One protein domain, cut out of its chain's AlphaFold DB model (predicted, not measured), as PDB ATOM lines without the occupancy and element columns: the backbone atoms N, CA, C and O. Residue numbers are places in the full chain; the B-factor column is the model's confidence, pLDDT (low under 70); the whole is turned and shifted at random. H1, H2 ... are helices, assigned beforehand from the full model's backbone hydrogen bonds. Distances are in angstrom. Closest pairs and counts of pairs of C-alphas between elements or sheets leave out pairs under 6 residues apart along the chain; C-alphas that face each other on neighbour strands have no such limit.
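What this domain is: This is residues 4 to 74 of the 74 residues of an uncharacterized protein of Lachnotalea glycerini (UniProt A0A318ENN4). Four short helices, H1 to H4, form a loose cluster on one side, and the longest helix, H5, lies on the other side, away from them. Between the cluster and H5 run two stretches with no named element, paired briefly side by side, parallel, at residues 32 to 33 and 54 to 55. The printed part has 71 residues with five named helices, in the order H1, H2, H3, H4, H5, and no named strand; the class is all helix. The whole is only just compact, close to loose, with a radius of gyration of the C-alphas of 13.1 A, and the C-alphas span 33 by 30 by 18 A.

How they stand to each other: H1, residues 4 to 7, is joined by a tight link to H2, residues 12 to 20, yet the two are apart. H3, residues 38 to 44, is close to H1 but not clearly touching; their closest C-alphas, of Phe 6 and Asn 44, are 7.6 A apart. H2 and H3 are close but not clearly touching, with the C-alphas of Gly 12 and Asn 44 closest at 7.4 A; they run opposite ways at a steep tilt of 64 degrees. H4, residues 46 to 49, touches H3, with 6 pairs of C-alphas within 8 A, the closest those of Lys 42 and Ala 49 at 4.9 A. H2 and H4 are close but not clearly touching, their closest C-alphas, of Asn 16 and Met 47, being 7.7 A apart. H1 and H4 are apart. H5, residues 61 to 72, is apart from H1, H2, H3 and H4. In H2, H3 and H5 every O i to N i+4 pair is within hydrogen-bond range; H1 and H4 are too short for such a pair, and each has its one O i to N i+3 pair within range.

Where its parts are: H1, residues 4 to 7, begins with C-alpha 4 at (7.703, 22.026, -24.950) and measures 4.9 A from first to last C-alpha. H2, residues 12 to 20, measures 11.9 A. H3, residues 38 to 44, measures 10.0 A and begins with C-alpha 38 at (-0.720, 14.062, -14.826). H4, residues 46 to 49, measures 5.2 A. H5, residues 61 to 72, measures 17.0 A and ends with C-alpha 72 at (-15.079, 33.078, -15.116).

The domain as a whole: The two C-alphas farthest apart are those of Phe 9 and Gln 73, at 34.7 A. The printed part has no cut and ends at residue 74, the chain's last residue. The links from H2 to H3, 17 residues, and from H4 to H5, 11 residues, are long. The model's mean pLDDT over the printed part is 82.5; it is under 70 at residue 9, residues 21 to 27 and residue 74.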
ATOM      1  N   PRO A   4       6.784  20.913 -24.693       84.38
ATOM      2  CA  PRO A   4       7.703  22.026 -24.950       84.38
ATOM      3  C   PRO A   4       7.772  23.063 -23.822       84.38
ATOM      4  O   PRO A   4       8.816  23.676 -23.624       84.38
ATOM      5  N   TYR A   5       6.680  23.272 -23.078       83.75
ATOM      6  CA  TYR A   5       6.666  24.200 -21.945       83.75
ATOM      7  C   TYR A   5       7.572  23.706 -20.811       83.75
ATOM      8  O   TYR A   5       8.324  24.508 -20.270       83.75
ATOM      9  N   PHE A   6       7.554  22.403 -20.509       79.00
ATOM     10  CA  PHE A   6       8.416  21.792 -19.486       79.00
ATOM     11  C   PHE A   6       9.854  21.534 -19.959       79.00
ATOM     12  O   PHE A   6      10.740  21.353 -19.134       79.00
ATOM     13  N   LYS A   7      10.108  21.541 -21.273       80.75
ATOM     14  CA  LYS A   7      11.472  21.517 -21.834       80.75
ATOM     15  C   LYS A   7      12.200  22.855 -21.714       80.75
ATOM     16  O   LYS A   7      13.418  22.893 -21.873       80.75
ATOM     17  N   LYS A   8      11.484  23.954 -21.460       79.06
ATOM     18  CA  LYS A   8      12.129  25.208 -21.055       79.06
ATOM     19  C   LYS A   8      12.776  24.979 -19.689       79.06
ATOM     20  O   LYS A   8      12.197  24.284 -18.860       79.06
ATOM     21  N   PHE A   9      13.955  25.557 -19.469       69.19
ATOM     22  CA  PHE A   9      14.701  25.469 -18.208       69.19
ATOM     23  C   PHE A   9      14.020  26.271 -17.092       69.19
ATOM     24  O   PHE A   9      14.599  27.206 -16.553       69.19
ATOM     25  N   TRP A  10      12.778  25.927 -16.769       76.69
ATOM     26  CA  TRP A  10      12.125  26.429 -15.578       76.69
ATOM     27  C   TRP A  10      12.731  25.731 -14.373       76.69
ATOM     28  O   TRP A  10      12.704  24.502 -14.263       76.69
ATOM     29  N   THR A  11      13.255  26.516 -13.451       76.00
ATOM     30  CA  THR A  11      13.563  26.012 -12.119       76.00
ATOM     31  C   THR A  11      12.257  25.701 -11.382       76.00
ATOM     32  O   THR A  11      11.204  26.292 -11.647       76.00
ATOM     33  N   GLY A  12      12.308  24.769 -10.425       73.88
ATOM     34  CA  GLY A  12      11.156  24.494  -9.562       73.88
ATOM     35  C   GLY A  12      10.677  25.746  -8.819       73.88
ATOM     36  O   GLY A  12       9.479  25.920  -8.630       73.88
ATOM     37  N   GLU A  13      11.594  26.653  -8.466       75.25
ATOM     38  CA  GLU A  13      11.288  27.926  -7.805       75.25
ATOM     39  C   GLU A  13      10.531  28.902  -8.709       75.25
ATOM     40  O   GLU A  13       9.579  29.525  -8.251       75.25
ATOM     41  N   GLU A  14      10.879  29.007  -9.995       80.94
ATOM     42  CA  GLU A  14      10.146  29.861 -10.940       80.94
ATOM     43  C   GLU A  14       8.729  29.347 -11.197       80.94
ATOM     44  O   GLU A  14       7.784  30.139 -11.237       80.94
ATOM     45  N   LEU A  15       8.563  28.025 -11.338       78.25
ATOM     46  CA  LEU A  15       7.233  27.429 -11.451       78.25
ATOM     47  C   LEU A  15       6.446  27.690 -10.173       78.25
ATOM     48  O   LEU A  15       5.355  28.241 -10.239       78.25
ATOM     49  N   ASN A  16       7.008  27.385  -9.006       76.25
ATOM     50  CA  ASN A  16       6.326  27.632  -7.739       76.25
ATOM     51  C   ASN A  16       5.987  29.122  -7.558       76.25
ATOM     52  O   ASN A  16       4.875  29.435  -7.150       76.25
ATOM     53  N   GLY A  17       6.878  30.039  -7.943       79.50
ATOM     54  CA  GLY A  17       6.656  31.485  -7.890       79.50
ATOM     55  C   GLY A  17       5.551  31.980  -8.827       79.50
ATOM     56  O   GLY A  17       4.802  32.888  -8.460       79.50
ATOM     57  N   LEU A  18       5.387  31.361 -10.002       79.50
ATOM     58  CA  LEU A  18       4.261  31.644 -10.897       79.50
ATOM     59  C   LEU A  18       2.924  31.391 -10.187       79.50
ATOM     60  O   LEU A  18       2.013  32.210 -10.291       79.50
ATOM     61  N   PHE A  19       2.827  30.298  -9.429       73.88
ATOM     62  CA  PHE A  19       1.584  29.860  -8.787       73.88
ATOM     63  C   PHE A  19       1.413  30.353  -7.342       73.88
ATOM     64  O   PHE A  19       0.284  30.445  -6.868       73.88
ATOM     65  N   ALA A  20       2.488  30.779  -6.672       72.06
ATOM     66  CA  ALA A  20       2.445  31.379  -5.333       72.06
ATOM     67  C   ALA A  20       1.575  32.648  -5.279       72.06
ATOM     68  O   ALA A  20       0.979  32.961  -4.253       72.06
ATOM     69  N   LYS A  21       1.402  33.346  -6.413       66.06
ATOM     70  CA  LYS A  21       0.481  34.492  -6.532       66.06
ATOM     71  C   LYS A  21      -0.998  34.149  -6.285       66.06
ATOM     72  O   LYS A  21      -1.816  35.065  -6.264       66.06
ATOM     73  N   GLN A  22      -1.353  32.873  -6.119       64.75
ATOM     74  CA  GLN A  22      -2.713  32.441  -5.789       64.75
ATOM     75  C   GLN A  22      -3.008  32.387  -4.278       64.75
ATOM     76  O   GLN A  22      -4.170  32.192  -3.924       64.75
ATOM     77  N   GLU A  23      -2.012  32.565  -3.395       60.47
ATOM     78  CA  GLU A  23      -2.196  32.416  -1.937       60.47
ATOM     79  C   GLU A  23      -3.158  33.439  -1.309       60.47
ATOM     80  O   GLU A  23      -3.781  33.139  -0.294       60.47
ATOM     81  N   ASP A  24      -3.379  34.602  -1.925       58.12
ATOM     82  CA  ASP A  24      -4.183  35.682  -1.326       58.12
ATOM     83  C   ASP A  24      -5.694  35.567  -1.638       58.12
ATOM     84  O   ASP A  24      -6.376  36.536  -1.983       58.12
ATOM     85  N   GLY A  25      -6.216  34.333  -1.629       58.84
ATOM     86  CA  GLY A  25      -7.631  34.018  -1.881       58.84
ATOM     87  C   GLY A  25      -8.115  34.271  -3.315       58.84
ATOM     88  O   GLY A  25      -9.289  34.058  -3.620       58.84
ATOM     89  N   ARG A  26      -7.228  34.704  -4.220       61.47
ATOM     90  CA  ARG A  26      -7.539  34.999  -5.624       61.47
ATOM     91  C   ARG A  26      -6.940  33.931  -6.527       61.47
ATOM     92  O   ARG A  26      -5.735  33.893  -6.769       61.47
ATOM     93  N   LYS A  27      -7.791  33.078  -7.092       65.81
ATOM     94  CA  LYS A  27      -7.376  32.123  -8.126       65.81
ATOM     95  C   LYS A  27      -7.196  32.854  -9.460       65.81
ATOM     96  O   LYS A  27      -8.119  32.929 -10.254       65.81
ATOM     97  N   VAL A  28      -6.002  33.396  -9.701       76.81
ATOM     98  CA  VAL A  28      -5.715  34.165 -10.933       76.81
ATOM     99  C   VAL A  28      -5.268  33.276 -12.102       76.81
ATOM    100  O   VAL A  28      -5.334  33.690 -13.254       76.81
ATOM    101  N   ILE A  29      -4.807  32.049 -11.834       82.12
ATOM    102  CA  ILE A  29      -4.231  31.172 -12.857       82.12
ATOM    103  C   ILE A  29      -5.080  29.913 -13.028       82.12
ATOM    104  O   ILE A  29      -5.274  29.157 -12.075       82.12
ATOM    105  N   LEU A  30      -5.516  29.674 -14.270       86.69
ATOM    106  CA  LEU A  30      -6.141  28.434 -14.724       86.69
ATOM    107  C   LEU A  30      -5.196  27.711 -15.700       86.69
ATOM    108  O   LEU A  30      -5.007  28.165 -16.832       86.69
ATOM    109  N   PRO A  31      -4.575  26.593 -15.296       88.12
ATOM    110  CA  PRO A  31      -3.753  25.801 -16.194       88.12
ATOM    111  C   PRO A  31      -4.590  25.081 -17.260       88.12
ATOM    112  O   PRO A  31      -5.612  24.467 -16.966       88.12
ATOM    113  N   LEU A  32      -4.086  25.079 -18.495       91.88
ATOM    114  CA  LEU A  32      -4.570  24.236 -19.592       91.88
ATOM    115  C   LEU A  32      -3.519  23.173 -19.915       91.88
ATOM    116  O   LEU A  32      -2.404  23.521 -20.300       91.88
ATOM    117  N   TRP A  33      -3.824  21.891 -19.761       91.62
ATOM    118  CA  TRP A  33      -2.937  20.781 -20.115       91.62
ATOM    119  C   TRP A  33      -3.178  20.374 -21.566       91.62
ATOM    120  O   TRP A  33      -4.304  20.091 -21.967       91.62
ATOM    121  N   HIS A  34      -2.109  20.336 -22.351       92.12
ATOM    122  CA  HIS A  34      -2.147  20.011 -23.767       92.12
ATOM    123  C   HIS A  34      -1.138  18.906 -24.061       92.12
ATOM    124  O   HIS A  34       0.070  19.121 -23.939       92.12
ATOM    125  N   ASN A  35      -1.661  17.735 -24.433       89.94
ATOM    126  CA  ASN A  35      -0.889  16.539 -24.767       89.94
ATOM    127  C   ASN A  35       0.180  16.186 -23.709       89.94
ATOM    128  O   ASN A  35       1.362  16.032 -24.013       89.94
ATOM    129  N   ILE A  36      -0.224  16.135 -22.436       89.44
ATOM    130  CA  ILE A  36       0.660  15.803 -21.315       89.44
ATOM    131  C   ILE A  36      -0.099  15.032 -20.233       89.44
ATOM    132  O   ILE A  36      -1.272  15.306 -19.974       89.44
ATOM    133  N   SER A  37       0.565  14.066 -19.593       88.56
ATOM    134  CA  SER A  37      -0.029  13.272 -18.513       88.56
ATOM    135  C   SER A  37       0.122  13.942 -17.146       88.56
ATOM    136  O   SER A  37       1.069  14.696 -16.896       88.56
ATOM    137  N   LYS A  38      -0.786  13.603 -16.221       86.50
ATOM    138  CA  LYS A  38      -0.720  14.062 -14.826       86.50
ATOM    139  C   LYS A  38       0.599  13.669 -14.155       86.50
ATOM    140  O   LYS A  38       1.140  14.466 -13.396       86.50
ATOM    141  N   ASP A  39       1.141  12.492 -14.461       89.50
ATOM    142  CA  ASP A  39       2.409  12.022 -13.888       89.50
ATOM    143  C   ASP A  39       3.597  12.881 -14.324       89.50
ATOM    144  O   ASP A  39       4.465  13.195 -13.507       89.50
ATOM    145  N   VAL A  40       3.620  13.322 -15.588       86.00
ATOM    146  CA  VAL A  40       4.652  14.248 -16.077       86.00
ATOM    147  C   VAL A  40       4.526  15.594 -15.372       86.00
ATOM    148  O   VAL A  40       5.536  16.133 -14.920       86.00
ATOM    149  N   VAL A  41       3.309  16.120 -15.215       86.12
ATOM    150  CA  VAL A  41       3.083  17.367 -14.468       86.12
ATOM    151  C   VAL A  41       3.552  17.213 -13.018       86.12
ATOM    152  O   VAL A  41       4.361  18.014 -12.561       86.12
ATOM    153  N   LYS A  42       3.145  16.136 -12.335       87.75
ATOM    154  CA  LYS A  42       3.499  15.846 -10.937       87.75
ATOM    155  C   LYS A  42       5.003  15.692 -10.727       87.75
ATOM    156  O   LYS A  42       5.521  16.154  -9.715       87.75
ATOM    157  N   LYS A  43       5.707  15.067 -11.675       85.56
ATOM    158  CA  LYS A  43       7.170  14.930 -11.637       85.56
ATOM    159  C   LYS A  43       7.881  16.283 -11.729       85.56
ATOM    160  O   LYS A  43       8.921  16.448 -11.103       85.56
ATOM    161  N   ASN A  44       7.348  17.222 -12.514       81.44
ATOM    162  CA  ASN A  44       7.929  18.560 -12.657       81.44
ATOM    163  C   ASN A  44       7.557  19.475 -11.481       81.44
ATOM    164  O   ASN A  44       8.405  20.194 -10.967       81.44
ATOM    165  N   SER A  45       6.298  19.440 -11.046       82.69
ATOM    166  CA  SER A  45       5.821  20.151  -9.862       82.69
ATOM    167  C   SER A  45       4.595  19.433  -9.283       82.69
ATOM    168  O   SER A  45       3.527  19.425  -9.904       82.69
ATOM    169  N   PRO A  46       4.708  18.838  -8.083       84.75
ATOM    170  CA  PRO A  46       3.575  18.214  -7.406       84.75
ATOM    171  C   PRO A  46       2.430  19.196  -7.150       84.75
ATOM    172  O   PRO A  46       1.277  18.852  -7.379       84.75
ATOM    173  N   MET A  47       2.758  20.440  -6.778       81.06
ATOM    174  CA  MET A  47       1.773  21.494  -6.519       81.06
ATOM    175  C   MET A  47       0.911  21.776  -7.757       81.06
ATOM    176  O   MET A  47      -0.301  21.931  -7.648       81.06
ATOM    177  N   LEU A  48       1.516  21.754  -8.951       80.62
ATOM    178  CA  LEU A  48       0.791  21.926 -10.211       80.62
ATOM    179  C   LEU A  48      -0.174  20.787 -10.532       80.62
ATOM    180  O   LEU A  48      -1.192  21.007 -11.186       80.62
ATOM    181  N   ALA A  49       0.152  19.565 -10.117       85.56
ATOM    182  CA  ALA A  49      -0.681  18.398 -10.383       85.56
ATOM    183  C   ALA A  49      -1.950  18.355  -9.515       85.56
ATOM    184  O   ALA A  49      -2.896  17.642  -9.868       85.56
ATOM    185  N   ASP A  50      -1.964  19.109  -8.416       83.50
ATOM    186  CA  ASP A  50      -3.100  19.223  -7.501       83.50
ATOM    187  C   ASP A  50      -4.016  20.413  -7.838       83.50
ATOM    188  O   ASP A  50      -5.117  20.526  -7.297       83.50
ATOM    189  N   MET A  51      -3.615  21.275  -8.778       82.38
ATOM    190  CA  MET A  51      -4.458  22.364  -9.271       82.38
ATOM    191  C   MET A  51      -5.578  21.865 -10.192       82.38
ATOM    192  O   MET A  51      -5.385  20.962 -11.008       82.38
ATOM    193  N   LEU A  52      -6.737  22.532 -10.126       83.81
ATOM    194  CA  LEU A  52      -7.779  22.395 -11.145       83.81
ATOM    195  C   LEU A  52      -7.221  22.875 -12.489       83.81
ATOM    196  O   LEU A  52      -6.712  23.990 -12.577       83.81
ATOM    197  N   ALA A  53      -7.331  22.042 -13.521       87.81
ATOM    198  CA  ALA A  53      -6.828  22.337 -14.853       87.81
ATOM    199  C   ALA A  53      -7.787  21.818 -15.925       87.81
ATOM    200  O   ALA A  53      -8.335  20.722 -15.793       87.81
ATOM    201  N   LEU A  54      -7.930  22.581 -17.008       91.50
ATOM    202  CA  LEU A  54      -8.583  22.112 -18.228       91.50
ATOM    203  C   LEU A  54      -7.623  21.205 -18.996       91.50
ATOM    204  O   LEU A  54      -6.407  21.407 -18.951       91.50
ATOM    205  N   LYS A  55      -8.146  20.232 -19.739       92.50
ATOM    206  CA  LYS A  55      -7.340  19.376 -20.614       92.50
ATOM    207  C   LYS A  55      -7.867  19.477 -22.031       92.50
ATOM    208  O   LYS A  55      -9.003  19.115 -22.293       92.50
ATOM    209  N   SER A  56      -7.022  19.880 -22.972       92.69
ATOM    210  CA  SER A  56      -7.425  19.966 -24.382       92.69
ATOM    211  C   SER A  56      -7.670  18.599 -25.037       92.69
ATOM    212  O   SER A  56      -7.958  18.546 -26.221       92.69
ATOM    213  N   ALA A  57      -7.410  17.497 -24.329       91.50
ATOM    214  CA  ALA A  57      -7.720  16.150 -24.801       91.50
ATOM    215  C   ALA A  57      -9.203  15.800 -24.603       91.50
ATOM    216  O   ALA A  57      -9.698  14.899 -25.271       91.50
ATOM    217  N   ASP A  58      -9.881  16.510 -23.697       91.12
ATOM    218  CA  ASP A  58     -11.256  16.220 -23.295       91.12
ATOM    219  C   ASP A  58     -12.276  17.057 -24.098       91.12
ATOM    220  O   ASP A  58     -13.467  16.777 -24.036       91.12
ATOM    221  N   PHE A  59     -11.815  18.061 -24.860       93.06
ATOM    222  CA  PHE A  59     -12.656  19.063 -25.523       93.06
ATOM    223  C   PHE A  59     -12.115  19.460 -26.901       93.06
ATOM    224  O   PHE A  59     -10.900  19.477 -27.131       93.06
ATOM    225  N   THR A  60     -13.016  19.871 -27.792       95.25
ATOM    226  CA  THR A  60     -12.690  20.707 -28.959       95.25
ATOM    227  C   THR A  60     -12.273  22.120 -28.530       95.25
ATOM    228  O   THR A  60     -12.384  22.494 -27.362       95.25
ATOM    229  N   ALA A  61     -11.754  22.928 -29.460       93.38
ATOM    230  CA  ALA A  61     -11.343  24.299 -29.143       93.38
ATOM    231  C   ALA A  61     -12.542  25.182 -28.753       93.38
ATOM    232  O   ALA A  61     -12.420  26.022 -27.861       93.38
ATOM    233  N   GLU A  62     -13.685  24.965 -29.402       95.75
ATOM    234  CA  GLU A  62     -14.947  25.653 -29.155       95.75
ATOM    235  C   GLU A  62     -15.498  25.313 -27.765       95.75
ATOM    236  O   GLU A  62     -15.717  26.215 -26.959       95.75
ATOM    237  N   GLU A  63     -15.614  24.022 -27.440       95.12
ATOM    238  CA  GLU A  63     -16.067  23.566 -26.118       95.12
ATOM    239  C   GLU A  63     -15.134  24.069 -25.008       95.12
ATOM    240  O   GLU A  63     -15.585  24.507 -23.953       95.12
ATOM    241  N   LEU A  64     -13.821  24.096 -25.256       94.44
ATOM    242  CA  LEU A  64     -12.859  24.604 -24.280       94.44
ATOM    243  C   LEU A  64     -13.023  26.108 -24.012       94.44
ATOM    244  O   LEU A  64     -12.792  26.561 -22.889       94.44
ATOM    245  N   ALA A  65     -13.406  26.885 -25.028       92.44
ATOM    246  CA  ALA A  65     -13.711  28.301 -24.867       92.44
ATOM    247  C   ALA A  65     -14.994  28.507 -24.050       92.44
ATOM    248  O   ALA A  65     -15.032  29.391 -23.192       92.44
ATOM    249  N   GLU A  66     -16.015  27.678 -24.270       94.00
ATOM    250  CA  GLU A  66     -17.256  27.705 -23.490       94.00
ATOM    251  C   GLU A  66     -17.003  27.350 -22.018       94.00
ATOM    252  O   GLU A  66     -17.392  28.117 -21.134       94.00
ATOM    253  N   GLU A  67     -16.271  26.267 -21.748       91.19
ATOM    254  CA  GLU A  67     -15.858  25.867 -20.393       91.19
ATOM    255  C   GLU A  67     -15.062  26.973 -19.689       91.19
ATOM    256  O   GLU A  67     -15.285  27.289 -18.519       91.19
ATOM    257  N   PHE A  68     -14.152  27.624 -20.416       90.06
ATOM    258  CA  PHE A  68     -13.390  28.747 -19.884       90.06
ATOM    259  C   PHE A  68     -14.291  29.921 -19.473       90.06
ATOM    260  O   PHE A  68     -14.101  30.493 -18.399       90.06
ATOM    261  N   VAL A  69     -15.284  30.273 -20.297       91.06
ATOM    262  CA  VAL A  69     -16.245  31.342 -19.982       91.06
ATOM    263  C   VAL A  69     -17.090  30.984 -18.761       91.06
ATOM    264  O   VAL A  69     -17.286  31.844 -17.901       91.06
ATOM    265  N   GLN A  70     -17.543  29.734 -18.643       89.00
ATOM    266  CA  GLN A  70     -18.305  29.279 -17.475       89.00
ATOM    267  C   GLN A  70     -17.500  29.427 -16.178       89.00
ATOM    268  O   GLN A  70     -18.034  29.917 -15.186       89.00
ATOM    269  N   LEU A  71     -16.206  29.089 -16.195       84.62
ATOM    270  CA  LEU A  71     -15.324  29.210 -15.028       84.62
ATOM    271  C   LEU A  71     -15.086  30.659 -14.568       84.62
ATOM    272  O   LEU A  71     -14.748  30.866 -13.405       84.62
ATOM    273  N   LEU A  72     -15.242  31.655 -15.449       81.31
ATOM    274  CA  LEU A  72     -15.079  33.078 -15.116       81.31
ATOM    275  C   LEU A  72     -16.321  33.717 -14.482       81.31
ATOM    276  O   LEU A  72     -16.222  34.809 -13.927       81.31
ATOM    277  N   GLN A  73     -17.489  33.086 -14.612       72.94
ATOM    278  CA  GLN A  73     -18.761  33.606 -14.094       72.94
ATOM    279  C   GLN A  73     -19.050  33.171 -12.645       72.94
ATOM    280  O   GLN A  73     -20.106  33.511 -12.110       72.94
ATOM    281  N   ILE A  74     -18.125  32.428 -12.032       57.41
ATOM    282  CA  ILE A  74     -18.174  31.904 -10.658       57.41
ATOM    283  C   ILE A  74     -17.379  32.827  -9.733       57.41
ATOM    284  O   ILE A  74     -17.874  33.102  -8.618       57.41
TER     285      ILE A  74